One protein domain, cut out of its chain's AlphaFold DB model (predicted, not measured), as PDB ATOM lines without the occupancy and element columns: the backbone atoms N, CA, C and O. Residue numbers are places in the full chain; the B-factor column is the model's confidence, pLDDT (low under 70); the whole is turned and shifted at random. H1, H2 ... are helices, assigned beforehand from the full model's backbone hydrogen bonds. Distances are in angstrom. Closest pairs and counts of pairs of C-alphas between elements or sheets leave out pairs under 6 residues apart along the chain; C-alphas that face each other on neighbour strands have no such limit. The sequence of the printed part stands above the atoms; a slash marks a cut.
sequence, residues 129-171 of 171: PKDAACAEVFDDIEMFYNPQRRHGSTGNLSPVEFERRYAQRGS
ATOM      1  N   PRO A 129      28.340   2.593  18.229       84.88
ATOM      2  CA  PRO A 129      29.610   3.297  18.136       84.88
ATOM      3  C   PRO A 129      30.059   3.342  16.670       84.88
ATOM      4  O   PRO A 129      29.848   2.388  15.921       84.88
ATOM      5  N   LYS A 130      30.680   4.455  16.254       84.38
ATOM      6  CA  LYS A 130      31.055   4.704  14.848       84.38
ATOM      7  C   LYS A 130      31.818   3.538  14.222       84.38
ATOM      8  O   LYS A 130      31.565   3.199  13.073       84.38
ATOM      9  N   ASP A 131      32.700   2.907  14.991       84.38
ATOM     10  CA  ASP A 131      33.517   1.787  14.526       84.38
ATOM     11  C   ASP A 131      32.671   0.546  14.204       84.38
ATOM     12  O   ASP A 131      32.957  -0.143  13.230       84.38
ATOM     13  N   ALA A 132      31.597   0.295  14.963       83.00
ATOM     14  CA  ALA A 132      30.678  -0.814  14.707       83.00
ATOM     15  C   ALA A 132      29.829  -0.569  13.452       83.00
ATOM     16  O   ALA A 132      29.709  -1.458  12.618       83.00
ATOM     17  N   ALA A 133      29.311   0.651  13.274       80.12
ATOM     18  CA  ALA A 133      28.558   1.013  12.071       80.12
ATOM     19  C   ALA A 133      29.438   0.972  10.807       80.12
ATOM     20  O   ALA A 133      29.015   0.491   9.759       80.12
ATOM     21  N   CYS A 134      30.686   1.444  10.903       82.88
ATOM     22  CA  CYS A 134      31.648   1.360   9.805       82.88
ATOM     23  C   CYS A 134      32.018  -0.090   9.467       82.88
ATOM     24  O   CYS A 134      32.155  -0.408   8.287       82.88
ATOM     25  N   ALA A 135      32.182  -0.955  10.474       85.12
ATOM     26  CA  ALA A 135      32.468  -2.372  10.265       85.12
ATOM     27  C   ALA A 135      31.303  -3.083   9.566       85.12
ATOM     28  O   ALA A 135      31.532  -3.800   8.601       85.12
ATOM     29  N   GLU A 136      30.061  -2.813   9.974       82.50
ATOM     30  CA  GLU A 136      28.871  -3.432   9.379       82.50
ATOM     31  C   GLU A 136      28.705  -3.070   7.892       82.50
ATOM     32  O   GLU A 136      28.477  -3.942   7.056       82.50
ATOM     33  N   VAL A 137      28.918  -1.797   7.531       82.94
ATOM     34  CA  VAL A 137      28.921  -1.353   6.124       82.94
ATOM     35  C   VAL A 137      30.064  -1.998   5.335       82.94
ATOM     36  O   VAL A 137      29.897  -2.347   4.166       82.94
ATOM     37  N   PHE A 138      31.239  -2.143   5.951       84.69
ATOM     38  CA  PHE A 138      32.386  -2.765   5.297       84.69
ATOM     39  C   PHE A 138      32.151  -4.259   5.043       84.69
ATOM     40  O   PHE A 138      32.421  -4.722   3.935       84.69
ATOM     41  N   ASP A 139      31.585  -4.978   6.013       81.31
ATOM     42  CA  ASP A 139      31.235  -6.396   5.900       81.31
ATOM     43  C   ASP A 139      30.188  -6.635   4.796       81.31
ATOM     44  O   ASP A 139      30.308  -7.590   4.026       81.31
ATOM     45  N   ASP A 140      29.197  -5.745   4.657       81.88
ATOM     46  CA  ASP A 140      28.173  -5.822   3.605       81.88
ATOM     47  C   ASP A 140      28.771  -5.638   2.196       81.88
ATOM     48  O   ASP A 140      28.548  -6.439   1.277       81.88
ATOM     49  N   ILE A 141      29.638  -4.631   2.039       81.44
ATOM     50  CA  ILE A 141      30.367  -4.391   0.787       81.44
ATOM     51  C   ILE A 141      31.313  -5.563   0.477       81.44
ATOM     52  O   ILE A 141      31.392  -6.007  -0.675       81.44
ATOM     53  N   GLU A 142      32.027  -6.083   1.479       82.06
ATOM     54  CA  GLU A 142      32.985  -7.179   1.312       82.06
ATOM     55  C   GLU A 142      32.281  -8.491   0.931       82.06
ATOM     56  O   GLU A 142      32.719  -9.179   0.004       82.06
ATOM     57  N   MET A 143      31.147  -8.804   1.563       76.12
ATOM     58  CA  MET A 143      30.386 -10.026   1.309       76.12
ATOM     59  C   MET A 143      29.841 -10.109  -0.126       76.12
ATOM     60  O   MET A 143      29.898 -11.186  -0.735       76.12
ATOM     61  N   PHE A 144      29.341  -9.003  -0.691       77.38
ATOM     62  CA  PHE A 144      28.673  -9.021  -2.000       77.38
ATOM     63  C   PHE A 144      29.538  -8.570  -3.176       77.38
ATOM     64  O   PHE A 144      29.407  -9.132  -4.272       77.38
ATOM     65  N   TYR A 145      30.419  -7.591  -2.964       76.88
ATOM     66  CA  TYR A 145      31.102  -6.885  -4.050       76.88
ATOM     67  C   TYR A 145      32.606  -7.150  -4.123       76.88
ATOM     68  O   TYR A 145      33.234  -6.727  -5.094       76.88
ATOM     69  N   ASN A 146      33.193  -7.892  -3.176       76.44
ATOM     70  CA  ASN A 146      34.596  -8.298  -3.257       76.44
ATOM     71  C   ASN A 146      34.755  -9.703  -3.883       76.44
ATOM     72  O   ASN A 146      34.604 -10.715  -3.192       76.44
ATOM     73  N   PRO A 147      35.114  -9.823  -5.177       68.00
ATOM     74  CA  PRO A 147      35.218 -11.121  -5.847       68.00
ATOM     75  C   PRO A 147      36.374 -11.990  -5.329       68.00
ATOM     76  O   PRO A 147      36.316 -13.207  -5.484       68.00
ATOM     77  N   GLN A 148      37.410 -11.401  -4.715       70.12
ATOM     78  CA  GLN A 148      38.554 -12.149  -4.174       70.12
ATOM     79  C   GLN A 148      38.299 -12.714  -2.771       70.12
ATOM     80  O   GLN A 148      38.940 -13.691  -2.389       70.12
ATOM     81  N   ARG A 149      37.377 -12.113  -2.007       64.81
ATOM     82  CA  ARG A 149      37.078 -12.488  -0.613       64.81
ATOM     83  C   ARG A 149      35.618 -12.847  -0.362       64.81
ATOM     84  O   ARG A 149      35.196 -12.874   0.786       64.81
ATOM     85  N   ARG A 150      34.856 -13.162  -1.414       64.38
ATOM     86  CA  ARG A 150      33.467 -13.628  -1.299       64.38
ATOM     87  C   ARG A 150      33.348 -14.666  -0.180       64.38
ATOM     88  O   ARG A 150      33.919 -15.756  -0.276       64.38
ATOM     89  N   HIS A 151      32.615 -14.325   0.878       62.56
ATOM     90  CA  HIS A 151      32.383 -15.230   1.995       62.56
ATOM     91  C   HIS A 151      31.515 -16.398   1.515       62.56
ATOM     92  O   HIS A 151      30.296 -16.296   1.395       62.56
ATOM     93  N   GLY A 152      32.148 -17.539   1.237       58.03
ATOM     94  CA  GLY A 152      31.443 -18.761   0.835       58.03
ATOM     95  C   GLY A 152      30.443 -19.267   1.886       58.03
ATOM     96  O   GLY A 152      29.547 -20.037   1.547       58.03
ATOM     97  N   SER A 153      30.545 -18.813   3.144       58.94
ATOM     98  CA  SER A 153      29.612 -19.178   4.220       58.94
ATOM     99  C   SER A 153      28.218 -18.561   4.061       58.94
ATOM    100  O   SER A 153      27.265 -19.098   4.624       58.94
ATOM    101  N   THR A 154      28.055 -17.511   3.246       62.62
ATOM    102  CA  THR A 154      26.745 -16.905   2.938       62.62
ATOM    103  C   THR A 154      25.958 -17.724   1.900       62.62
ATOM    104  O   THR A 154      24.846 -17.362   1.530       62.62
ATOM    105  N   GLY A 155      26.501 -18.847   1.410       67.12
ATOM    106  CA  GLY A 155      25.788 -19.759   0.509       67.12
ATOM    107  C   GLY A 155      25.508 -19.187  -0.885       67.12
ATOM    108  O   GLY A 155      24.566 -19.630  -1.534       67.12
ATOM    109  N   ASN A 156      26.313 -18.217  -1.341       71.19
ATOM    110  CA  ASN A 156      26.147 -17.496  -2.614       71.19
ATOM    111  C   ASN A 156      24.803 -16.761  -2.765       71.19
ATOM    112  O   ASN A 156      24.289 -16.638  -3.876       71.19
ATOM    113  N   LEU A 157      24.233 -16.269  -1.661       75.44
ATOM    114  CA  LEU A 157      23.025 -15.446  -1.712       75.44
ATOM    115  C   LEU A 157      23.287 -14.130  -2.441       75.44
ATOM    116  O   LEU A 157      24.349 -13.521  -2.297       75.44
ATOM    117  N   SER A 158      22.301 -13.686  -3.216       76.88
ATOM    118  CA  SER A 158      22.309 -12.328  -3.758       76.88
ATOM    119  C   SER A 158      22.031 -11.297  -2.647       76.88
ATOM    120  O   SER A 158      21.355 -11.646  -1.673       76.88
ATOM    121  N   PRO A 159      22.488 -10.032  -2.783       79.44
ATOM    122  CA  PRO A 159      22.232  -8.977  -1.790       79.44
ATOM    123  C   PRO A 159      20.749  -8.873  -1.407       79.44
ATOM    124  O   PRO A 159      20.378  -8.911  -0.238       79.44
ATOM    125  N   VAL A 160      19.879  -8.907  -2.419       81.50
ATOM    126  CA  VAL A 160      18.420  -8.823  -2.261       81.50
ATOM    127  C   VAL A 160      17.844 -10.002  -1.468       81.50
ATOM    128  O   VAL A 160      16.905  -9.846  -0.686       81.50
ATOM    129  N   GLU A 161      18.368 -11.212  -1.658       80.31
ATOM    130  CA  GLU A 161      17.908 -12.386  -0.908       80.31
ATOM    131  C   GLU A 161      18.413 -12.391   0.534       80.31
ATOM    132  O   GLU A 161      17.723 -12.906   1.419       80.31
ATOM    133  N   PHE A 162      19.593 -11.825   0.779       80.62
ATOM    134  CA  PHE A 162      20.131 -11.660   2.122       80.62
ATOM    135  C   PHE A 162      19.297 -10.663   2.933       80.62
ATOM    136  O   PHE A 162      18.828 -11.024   4.013       80.62
ATOM    137  N   GLU A 163      19.003  -9.484   2.376       81.69
ATOM    138  CA  GLU A 163      18.118  -8.484   2.993       81.69
ATOM    139  C   GLU A 163      16.737  -9.071   3.312       81.69
ATOM    140  O   GLU A 163      16.231  -8.929   4.427       81.69
ATOM    141  N   ARG A 164      16.145  -9.825   2.372       83.06
ATOM    142  CA  ARG A 164      14.859 -10.511   2.594       83.06
ATOM    143  C   ARG A 164      14.899 -11.476   3.776       83.06
ATOM    144  O   ARG A 164      13.940 -11.535   4.542       83.06
ATOM    145  N   ARG A 165      15.971 -12.260   3.921       81.75
ATOM    146  CA  ARG A 165      16.120 -13.214   5.035       81.75
ATOM    147  C   ARG A 165      16.383 -12.507   6.357       81.75
ATOM    148  O   ARG A 165      15.896 -12.967   7.385       81.75
ATOM    149  N   TYR A 166      17.142 -11.417   6.330       74.31
ATOM    150  CA  TYR A 166      17.405 -10.599   7.506       74.31
ATOM    151  C   TYR A 166      16.105  -9.972   8.031       74.31
ATOM    152  O   TYR A 166      15.770 -10.148   9.200       74.31
ATOM    153  N   ALA A 167      15.296  -9.386   7.143       75.81
ATOM    154  CA  ALA A 167      13.979  -8.844   7.479       75.81
ATOM    155  C   ALA A 167      13.006  -9.905   8.038       75.81
ATOM    156  O   ALA A 167      12.214  -9.604   8.922       75.81
ATOM    157  N   GLN A 168      13.084 -11.159   7.570       73.56
ATOM    158  CA  GLN A 168      12.276 -12.274   8.097       73.56
ATOM    159  C   GLN A 168      12.743 -12.786   9.469       73.56
ATOM    160  O   GLN A 168      11.947 -13.374  10.193       73.56
ATOM    161  N   ARG A 169      14.027 -12.618   9.813       68.31
ATOM    162  CA  ARG A 169      14.599 -13.041  11.105       68.31
ATOM    163  C   ARG A 169      14.488 -11.978  12.196       68.31
ATOM    164  O   ARG A 169      14.609 -12.326  13.363       68.31
ATOM    165  N   GLY A 170      14.294 -10.716  11.820       56.28
ATOM    166  CA  GLY A 170      14.081  -9.591  12.734       56.28
ATOM    167  C   GLY A 170      12.626  -9.379  13.172       56.28
ATOM    168  O   GLY A 170      12.335  -8.316  13.713       56.28
ATOM    169  N   SER A 171      11.727 -10.343  12.915       43.09
ATOM    170  CA  SER A 171      10.322 -10.342  13.358       43.09
ATOM    171  C   SER A 171      10.078 -11.273  14.535       43.09
ATOM    172  O   SER A 171      10.755 -12.321  14.623       43.09
TER     173      SER A 171
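AT A GLANCE: This is residues 129 to 171 of the 171 residues of the protein "ISxac3 transposase" of Xanthomonas oryzae pv. oryzae (strain KACC10331 / KXO85) (UniProt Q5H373). What shape does the backbone make? Two helices, H1 then H2, form an open V, narrow where Phe 144 nears Pro 159, with residues 129 to 138 and 166 to 171 standing free. Residues 146 to 158, with no named element, loop between the arms. What is its make-up? The printed part has 43 residues, is all helix in class and has no named strand. It is only just loose, close to compact, with a radius of gyration of the C-alphas of 11.4 A and spans of 31 by 26 by 15 A.

HOW THE PARTS SIT: How do the helices stand? H1, residues 130 to 145, and H2, residues 159 to 169, are close but not clearly touching; their closest C-alphas, of Phe 144 and Pro 159, are 6.4 A apart. They run opposite ways at a steep tilt of 53 degrees. Are their backbones well formed? In H1 and H2 every O i to N i+4 pair is within hydrogen-bond range.

IN THESE COORDINATES: Where does H1 begin? C-alpha 130 is at (31.055, 4.704, 14.848); H1 is 22.2 A long. Where does H2 end? C-alpha 169 is at (14.599, -13.041, 11.105); H2 is 15.5 A long.

THE WHOLE: How far does it reach? The two C-alphas farthest apart, of Gln 148 and Ser 171, are 33.3 A apart. Is it continuous and confident? The printed part has no cut, and H1 to H2 is a long link; pLDDT is under 70 at residues 147, 149 to 155 and 169 to 171.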